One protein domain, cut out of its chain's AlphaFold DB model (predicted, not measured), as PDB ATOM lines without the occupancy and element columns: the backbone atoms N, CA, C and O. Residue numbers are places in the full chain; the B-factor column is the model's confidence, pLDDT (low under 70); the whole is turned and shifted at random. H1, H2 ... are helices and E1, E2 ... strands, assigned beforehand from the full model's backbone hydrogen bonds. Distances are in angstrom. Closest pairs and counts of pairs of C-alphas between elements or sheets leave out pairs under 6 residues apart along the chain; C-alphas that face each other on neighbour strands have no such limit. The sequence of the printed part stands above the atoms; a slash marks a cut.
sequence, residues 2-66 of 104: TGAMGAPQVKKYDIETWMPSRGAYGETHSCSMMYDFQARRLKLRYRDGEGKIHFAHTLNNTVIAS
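What this domain is: This is residues 2 to 66 of the 104 residues of the protein "Serine--tRNA ligase" of Candidatus Bipolaricaulota bacterium (UniProt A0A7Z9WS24). The model is a long, narrow rod built on a long hairpin of E1 and E2, with the short strand E5 beside the last part of E2 to make a small three-stranded sheet. Beyond this sheet, along the long axis, comes a second, much smaller hairpin, E3 and E4, and the short helix H1 lies near the junction between the two. The printed part has 65 residues, with the named elements in the order E1, E2, H1, E3, E4, E5; the larger sheet runs E1, E2, E5 and the smaller E3, E4, both antiparallel throughout. The class is mostly strand. The whole is only just extended, close to loose, with a radius of gyration of the C-alphas of 16.4 A and spans of 56 by 24 by 17 A.

Where its parts are: Residues 2 to 10 come before the first named element. E1 is residues 11 to 19, 25.5 A long, and begins at C-alpha 11 at (175.357, 160.348, 187.136). E2, the longest strand, is residues 24 to 35, 32.0 A long, and bends by 53 degrees at residue 28. H1 is residues 37 to 42, with C-alpha 37 at (175.214, 171.223, 192.643). E3 is residues 45 to 47 and E4 is residues 53 to 55. E5, residues 58 to 61, is 10.7 A long and ends at C-alpha 61 at (185.805, 158.770, 192.585).

How they stand to each other: E1 and E2 form an antiparallel hairpin at 162 degrees, with N 13 and O 31 at 2.8 A and N 28 and O 15 at 2.9 A, within hydrogen-bond range. E2 is the inner strand, and its other neighbour, E5, is antiparallel to it at 165 degrees. Here N 32 and O 60 are 2.9 A apart, within hydrogen-bond range, and C-alphas 31 and 61 face each other at 4.2 A. H1 is only just not on this sheet, with 4 pairs of C-alphas within 10 A; its closest C-alphas to E5 are those of Ala 39 and Thr 58, 6.7 A apart. The closest C-alphas of H1 and E4 are those of Ala 39 and Phe 55, 5.9 A apart. In H1, 1 of 2 O i to N i+4 pairs is within hydrogen-bond range. E3 and E4 form an antiparallel hairpin at 145 degrees, with N 54 and O 46 at 2.9 A, within hydrogen-bond range. E4 runs on into E5 across a break of 2 residues, at 35 degrees. E1 is apart from H1, E3 and E4.

The domain as a whole: The two C-alphas farthest apart are those of Ser 21 and Glu 50, at 56.4 A. The printed part has no cut, and each of the five links is tight. The mean pLDDT of the printed part is 97.4, and no printed residue is under 70.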
ATOM      1  N   THR A   2     168.080 155.374 188.834       94.75
ATOM      2  CA  THR A   2     167.876 156.731 189.384       94.75
ATOM      3  C   THR A   2     167.604 156.733 190.892       94.75
ATOM      4  O   THR A   2     168.160 157.565 191.596       94.75
ATOM      5  N   GLY A   3     166.847 155.755 191.404       95.62
ATOM      6  CA  GLY A   3     166.563 155.611 192.839       95.62
ATOM      7  C   GLY A   3     167.749 155.182 193.715       95.62
ATOM      8  O   GLY A   3     167.661 155.283 194.931       95.62
ATOM      9  N   ALA A   4     168.857 154.726 193.120       93.44
ATOM     10  CA  ALA A   4     170.086 154.373 193.840       93.44
ATOM     11  C   ALA A   4     171.114 155.522 193.872       93.44
ATOM     12  O   ALA A   4     172.184 155.380 194.463       93.44
ATOM     13  N   MET A   5     170.820 156.648 193.211       95.69
ATOM     14  CA  MET A   5     171.691 157.821 193.209       95.69
ATOM     15  C   MET A   5     171.337 158.748 194.371       95.69
ATOM     16  O   MET A   5     170.169 158.964 194.690       95.69
ATOM     17  N   GLY A   6     172.358 159.331 194.992       91.62
ATOM     18  CA  GLY A   6     172.167 160.386 195.979       91.62
ATOM     19  C   GLY A   6     171.644 161.664 195.323       91.62
ATOM     20  O   GLY A   6     171.984 161.968 194.182       91.62
ATOM     21  N   ALA A   7     170.902 162.472 196.084       92.88
ATOM     22  CA  ALA A   7     170.345 163.749 195.625       92.88
ATOM     23  C   ALA A   7     171.302 164.676 194.829       92.88
ATOM     24  O   ALA A   7     170.830 165.299 193.880       92.88
ATOM     25  N   PRO A   8     172.611 164.814 195.152       94.50
ATOM     26  CA  PRO A   8     173.505 165.686 194.379       94.50
ATOM     27  C   PRO A   8     173.959 165.105 193.031       94.50
ATOM     28  O   PRO A   8     174.613 165.810 192.266       94.50
ATOM     29  N   GLN A   9     173.724 163.818 192.765       96.56
ATOM     30  CA  GLN A   9     174.347 163.099 191.655       96.56
ATOM     31  C   GLN A   9     173.507 163.214 190.382       96.56
ATOM     32  O   GLN A   9     172.345 162.820 190.342       96.56
ATOM     33  N   VAL A  10     174.137 163.693 189.311       97.06
ATOM     34  CA  VAL A  10     173.591 163.665 187.946       97.06
ATOM     35  C   VAL A  10     173.827 162.293 187.312       97.06
ATOM     36  O   VAL A  10     172.984 161.779 186.581       97.06
ATOM     37  N   LYS A  11     174.987 161.688 187.598       97.38
ATOM     38  CA  LYS A  11     175.357 160.348 187.136       97.38
ATOM     39  C   LYS A  11     176.278 159.674 188.150       97.38
ATOM     40  O   LYS A  11     177.156 160.337 188.702       97.38
ATOM     41  N   LYS A  12     176.094 158.369 188.351       97.12
ATOM     42  CA  LYS A  12     176.928 157.515 189.205       97.12
ATOM     43  C   LYS A  12     177.312 156.240 188.453       97.12
ATOM     44  O   LYS A  12     176.463 155.663 187.771       97.12
ATOM     45  N   TYR A  13     178.560 155.813 188.597       97.62
ATOM     46  CA  TYR A  13     179.026 154.484 188.216       97.62
ATOM     47  C   TYR A  13     179.667 153.821 189.423       97.62
ATOM     48  O   TYR A  13     180.540 154.418 190.053       97.62
ATOM     49  N   ASP A  14     179.264 152.588 189.696       97.62
ATOM     50  CA  ASP A  14     179.864 151.772 190.740       97.62
ATOM     51  C   ASP A  14     180.805 150.746 190.110       97.62
ATOM     52  O   ASP A  14     180.510 150.185 189.052       97.62
ATOM     53  N   ILE A  15     181.956 150.534 190.751       98.12
ATOM     54  CA  ILE A  15     182.851 149.417 190.447       98.12
ATOM     55  C   ILE A  15     182.727 148.426 191.590       98.12
ATOM     56  O   ILE A  15     182.934 148.759 192.765       98.12
ATOM     57  N   GLU A  16     182.422 147.193 191.224       98.19
ATOM     58  CA  GLU A  16     182.226 146.104 192.160       98.19
ATOM     59  C   GLU A  16     183.291 145.031 191.948       98.19
ATOM     60  O   GLU A  16     183.656 144.699 190.820       98.19
ATOM     61  N   THR A  17     183.805 144.485 193.045       98.19
ATOM     62  CA  THR A  17     184.769 143.381 193.021       98.19
ATOM     63  C   THR A  17     184.080 142.091 193.416       98.19
ATOM     64  O   THR A  17     183.229 142.098 194.307       98.19
ATOM     65  N   TRP A  18     184.485 140.983 192.806       98.31
ATOM     66  CA  TRP A  18     184.044 139.652 193.207       98.31
ATOM     67  C   TRP A  18     184.467 139.338 194.652       98.31
ATOM     68  O   TRP A  18     185.615 139.585 195.023       98.31
ATOM     69  N   MET A  19     183.543 138.808 195.460       98.12
ATOM     70  CA  MET A  19     183.783 138.372 196.841       98.12
ATOM     71  C   MET A  19     183.321 136.909 196.988       98.12
ATOM     72  O   MET A  19     182.114 136.676 197.127       98.12
ATOM     73  N   PRO A  20     184.239 135.920 196.916       97.62
ATOM     74  CA  PRO A  20     183.925 134.492 197.008       97.62
ATOM     75  C   PRO A  20     182.984 134.108 198.154       97.62
ATOM     76  O   PRO A  20     182.032 133.365 197.924       97.62
ATOM     77  N   SER A  21     183.184 134.651 199.357       97.19
ATOM     78  CA  SER A  21     182.352 134.343 200.532       97.19
ATOM     79  C   SER A  21     180.889 134.760 200.361       97.19
ATOM     80  O   SER A  21     179.995 134.187 200.982       97.19
ATOM     81  N   ARG A  22     180.633 135.753 199.500       96.75
ATOM     82  CA  ARG A  22     179.291 136.251 199.172       96.75
ATOM     83  C   ARG A  22     178.678 135.558 197.963       96.75
ATOM     84  O   ARG A  22     177.481 135.710 197.743       96.75
ATOM     85  N   GLY A  23     179.489 134.886 197.144       97.81
ATOM     86  CA  GLY A  23     179.070 134.397 195.829       97.81
ATOM     87  C   GLY A  23     178.549 135.513 194.913       97.81
ATOM     88  O   GLY A  23     177.690 135.262 194.071       97.81
ATOM     89  N   ALA A  24     179.014 136.751 195.107       98.25
ATOM     90  CA  ALA A  24     178.508 137.931 194.414       98.25
ATOM     91  C   ALA A  24     179.566 139.041 194.323       98.25
ATOM     92  O   ALA A  24     180.581 139.038 195.026       98.25
ATOM     93  N   TYR A  25     179.294 140.025 193.467       98.19
ATOM     94  CA  TYR A  25     180.043 141.275 193.412       98.19
ATOM     95  C   TYR A  25     179.631 142.213 194.562       98.19
ATOM     96  O   TYR A  25     178.489 142.197 195.023       98.19
ATOM     97  N   GLY A  26     180.578 143.011 195.060       97.12
ATOM     98  CA  GLY A  26     180.335 144.030 196.083       97.12
ATOM     99  C   GLY A  26     181.034 145.353 195.772       97.12
ATOM    100  O   GLY A  26     182.185 145.363 195.334       97.12
ATOM    101  N   GLU A  27     180.345 146.471 196.025       97.50
ATOM    102  CA  GLU A  27     180.836 147.828 195.745       97.50
ATOM    103  C   GLU A  27     182.165 148.132 196.454       97.50
ATOM    104  O   GLU A  27     182.276 148.047 197.684       97.50
ATOM    105  N   THR A  28     183.153 148.569 195.672       98.00
ATOM    106  CA  THR A  28     184.459 149.044 196.162       98.00
ATOM    107  C   THR A  28     184.773 150.476 195.750       98.00
ATOM    108  O   THR A  28     185.540 151.135 196.451       98.00
ATOM    109  N   HIS A  29     184.178 150.967 194.660       98.44
ATOM    110  CA  HIS A  29     184.366 152.336 194.191       98.44
ATOM    111  C   HIS A  29     183.046 152.937 193.719       98.44
ATOM    112  O   HIS A  29     182.218 152.236 193.140       98.44
ATOM    113  N   SER A  30     182.910 154.248 193.912       97.81
ATOM    114  CA  SER A  30     181.775 155.044 193.450       97.81
ATOM    115  C   SER A  30     182.295 156.285 192.731       97.81
ATOM    116  O   SER A  30     182.940 157.143 193.338       97.81
ATOM    117  N   CYS A  31     182.012 156.375 191.433       98.12
ATOM    118  CA  CYS A  31     182.368 157.491 190.565       98.12
ATOM    119  C   CYS A  31     181.127 158.346 190.306       98.12
ATOM    120  O   CYS A  31     180.161 157.887 189.697       98.12
ATOM    121  N   SER A  32     181.140 159.594 190.769       97.94
ATOM    122  CA  SER A  32     179.979 160.484 190.747       97.94
ATOM    123  C   SER A  32     180.251 161.784 189.997       97.94
ATOM    124  O   SER A  32     181.268 162.443 190.210       97.94
ATOM    125  N   MET A  33     179.278 162.202 189.187       98.12
ATOM    126  CA  MET A  33     179.199 163.528 188.569       98.12
ATOM    127  C   MET A  33     178.075 164.318 189.232       98.12
ATOM    128  O   MET A  33     176.944 163.838 189.300       98.12
ATOM    129  N   MET A  34     178.370 165.529 189.701       97.81
ATOM    130  CA  MET A  34     177.408 166.370 190.435       97.81
ATOM    131  C   MET A  34     177.169 167.726 189.757       97.81
ATOM    132  O   MET A  34     176.390 168.540 190.255       97.81
ATOM    133  N   TYR A  35     177.840 167.965 188.623       97.62
ATOM    134  CA  TYR A  35     177.866 169.248 187.915       97.62
ATOM    135  C   TYR A  35     178.071 170.393 188.914       97.62
ATOM    136  O   TYR A  35     178.995 170.339 189.722       97.62
ATOM    137  N   ASP A  36     177.230 171.419 188.889       97.88
ATOM    138  CA  ASP A  36     177.382 172.599 189.730       97.88
ATOM    139  C   ASP A  36     176.659 172.499 191.089       97.88
ATOM    140  O   ASP A  36     176.707 173.449 191.874       97.88
ATOM    141  N   PHE A  37     176.033 171.360 191.429       97.94
ATOM    142  CA  PHE A  37     175.214 171.223 192.643       97.94
ATOM    143  C   PHE A  37     175.997 171.547 193.922       97.94
ATOM    144  O   PHE A  37     175.515 172.276 194.801       97.94
ATOM    145  N   GLN A  38     177.210 170.998 194.039       97.69
ATOM    146  CA  GLN A  38     178.115 171.271 195.157       97.69
ATOM    147  C   GLN A  38     178.805 172.626 194.995       97.69
ATOM    148  O   GLN A  38     178.925 173.375 195.965       97.69
ATOM    149  N   ALA A  39     179.213 172.974 193.772       98.25
ATOM    150  CA  ALA A  39     179.904 174.226 193.490       98.25
ATOM    151  C   ALA A  39     179.068 175.455 193.864       98.25
ATOM    152  O   ALA A  39     179.603 176.405 194.430       98.25
ATOM    153  N   ARG A  40     177.749 175.422 193.645       98.06
ATOM    154  CA  ARG A  40     176.821 176.477 194.080       98.06
ATOM    155  C   ARG A  40     176.786 176.637 195.598       98.06
ATOM    156  O   ARG A  40     176.780 177.762 196.088       98.06
ATOM    157  N   ARG A  41     176.815 175.527 196.342       97.62
ATOM    158  CA  ARG A  41     176.803 175.517 197.818       97.62
ATOM    159  C   ARG A  41     178.114 176.021 198.414       97.62
ATOM    160  O   ARG A  41     178.097 176.741 199.405       97.62
ATOM    161  N   LEU A  42     179.233 175.679 197.783       97.94
ATOM    162  CA  LEU A  42     180.582 176.053 198.214       97.94
ATOM    163  C   LEU A  42     181.098 177.349 197.562       97.94
ATOM    164  O   LEU A  42     182.206 177.788 197.853       97.94
ATOM    165  N   LYS A  43     180.310 177.967 196.673       98.00
ATOM    166  CA  LYS A  43     180.684 179.138 195.859       98.00
ATOM    167  C   LYS A  43     181.956 178.933 195.011       98.00
ATOM    168  O   LYS A  43     182.672 179.901 194.737       98.00
ATOM    169  N   LEU A  44     182.200 177.702 194.548       98.50
ATOM    170  CA  LEU A  44     183.317 177.349 193.663       98.50
ATOM    171  C   LEU A  44     183.048 177.878 192.252       98.50
ATOM    172  O   LEU A  44     182.130 177.425 191.566       98.50
ATOM    173  N   ARG A  45     183.837 178.866 191.832       98.31
ATOM    174  CA  ARG A  45     183.643 179.598 190.579       98.31
ATOM    175  C   ARG A  45     184.955 179.729 189.825       98.31
ATOM    176  O   ARG A  45     186.010 179.810 190.446       98.31
ATOM    177  N   TYR A  46     184.865 179.808 188.506       98.25
ATOM    178  CA  TYR A  46     185.987 180.134 187.631       98.25
ATOM    179  C   TYR A  46     185.566 181.207 186.622       98.25
ATOM    180  O   TYR A  46     184.375 181.493 186.463       98.25
ATOM    181  N   ARG A  47     186.553 181.835 185.982       98.38
ATOM    182  CA  ARG A  47     186.353 182.807 184.908       98.38
ATOM    183  C   ARG A  47     186.799 182.173 183.596       98.38
ATOM    184  O   ARG A  47     187.875 181.583 183.565       98.38
ATOM    185  N   ASP A  48     185.972 182.252 182.561       97.25
ATOM    186  CA  ASP A  48     186.331 181.758 181.229       97.25
ATOM    187  C   ASP A  48     187.203 182.764 180.450       97.25
ATOM    188  O   ASP A  48     187.552 183.835 180.956       97.25
ATOM    189  N   GLY A  49     187.560 182.409 179.212       97.81
ATOM    190  CA  GLY A  49     188.369 183.260 178.333       97.81
ATOM    191  C   GLY A  49     187.690 184.569 177.911       97.81
ATOM    192  O   GLY A  49     188.385 185.515 177.557       97.81
ATOM    193  N   GLU A  50     186.362 184.655 178.000       97.62
ATOM    194  CA  GLU A  50     185.578 185.865 177.704       97.62
ATOM    195  C   GLU A  50     185.381 186.746 178.950       97.62
ATOM    196  O   GLU A  50     184.766 187.811 178.898       97.62
ATOM    197  N   GLY A  51     185.900 186.317 180.100       97.19
ATOM    198  CA  GLY A  51     185.778 187.038 181.356       97.19
ATOM    199  C   GLY A  51     184.475 186.769 182.111       97.19
ATOM    200  O   GLY A  51     184.263 187.379 183.165       97.19
ATOM    201  N   LYS A  52     183.618 185.851 181.651       98.31
ATOM    202  CA  LYS A  52     182.363 185.486 182.313       98.31
ATOM    203  C   LYS A  52     182.622 184.540 183.484       98.31
ATOM    204  O   LYS A  52     183.476 183.658 183.434       98.31
ATOM    205  N   ILE A  53     181.882 184.744 184.577       98.06
ATOM    206  CA  ILE A  53     181.985 183.926 185.792       98.06
ATOM    207  C   ILE A  53     181.009 182.751 185.706       98.06
ATOM    208  O   ILE A  53     179.807 182.956 185.529       98.06
ATOM    209  N   HIS A  54     181.516 181.538 185.923       98.31
ATOM    210  CA  HIS A  54     180.750 180.288 185.930       98.31
ATOM    211  C   HIS A  54     180.937 179.528 187.244       98.31
ATOM    212  O   HIS A  54     181.958 179.682 187.918       98.31
ATOM    213  N   PHE A  55     179.973 178.680 187.609       98.56
ATOM    214  CA  PHE A  55     180.181 177.679 188.660       98.56
ATOM    215  C   PHE A  55     180.945 176.483 188.092       98.56
ATOM    216  O   PHE A  55     180.676 176.042 186.977       98.56
ATOM    217  N   ALA A  56     181.905 175.963 188.856       98.31
ATOM    218  CA  ALA A  56     182.654 174.778 188.450       98.31
ATOM    219  C   ALA A  56     181.761 173.525 188.455       98.31
ATOM    220  O   ALA A  56     180.797 173.445 189.215       98.31
ATOM    221  N   HIS A  57     182.107 172.526 187.646       98.25
ATOM    222  CA  HIS A  57     181.535 171.188 187.780       98.25
ATOM    223  C   HIS A  57     182.392 170.345 188.721       98.25
ATOM    224  O   HIS A  57     183.618 170.357 188.615       98.25
ATOM    225  N   THR A  58     181.755 169.605 189.626       98.31
ATOM    226  CA  THR A  58     182.446 168.712 190.559       98.31
ATOM    227  C   THR A  58     182.213 167.245 190.212       98.31
ATOM    228  O   THR A  58     181.130 166.826 189.782       98.31
ATOM    229  N   LEU A  59     183.276 166.466 190.396       98.31
ATOM    230  CA  LEU A  59     183.313 165.021 190.234       98.31
ATOM    231  C   LEU A  59     184.106 164.427 191.396       98.31
ATOM    232  O   LEU A  59     184.945 165.104 191.992       98.31
ATOM    233  N   ASN A  60     183.856 163.165 191.711       97.88
ATOM    234  CA  ASN A  60     184.684 162.398 192.634       97.88
ATOM    235  C   ASN A  60     184.669 160.921 192.254       97.88
ATOM    236  O   ASN A  60     183.732 160.445 191.614       97.88
ATOM    237  N   ASN A  61     185.720 160.217 192.658       98.38
ATOM    238  CA  ASN A  61     185.805 158.770 192.585       98.38
ATOM    239  C   ASN A  61     186.602 158.251 193.783       98.38
ATOM    240  O   ASN A  61     187.556 158.899 194.223       98.38
ATOM    241  N   THR A  62     186.233 157.080 194.296       98.31
ATOM    242  CA  THR A  62     187.055 156.364 195.275       98.31
ATOM    243  C   THR A  62     188.398 156.009 194.634       98.31
ATOM    244  O   THR A  62     188.431 155.557 193.496       98.31
ATOM    245  N   VAL A  63     189.509 156.204 195.347       97.62
ATOM    246  CA  VAL A  63     190.814 155.651 194.935       97.62
ATOM    247  C   VAL A  63     190.994 154.276 195.561       97.62
ATOM    248  O   VAL A  63     191.263 153.307 194.867       97.62
ATOM    249  N   ILE A  64     190.807 154.195 196.879       96.94
ATOM    250  CA  ILE A  64     190.800 152.944 197.628       96.94
ATOM    251  C   ILE A  64     190.068 153.148 198.957       96.94
ATOM    252  O   ILE A  64     190.217 154.190 199.597       96.94
ATOM    253  N   ALA A  65     189.267 152.166 199.377       97.25
ATOM    254  CA  ALA A  65     188.542 152.199 200.646       97.25
ATOM    255  C   ALA A  65     189.033 151.083 201.578       97.25
ATOM    256  O   ALA A  65     188.720 149.907 201.383       97.25
ATOM    257  N   SER A  66     189.783 151.457 202.613       95.69
ATOM    258  CA  SER A  66     190.190 150.552 203.693       95.69
ATOM    259  C   SER A  66     189.162 150.598 204.839       95.69
ATOM    260  O   SER A  66     188.666 151.684 205.142       95.69
TER     261      SER A  66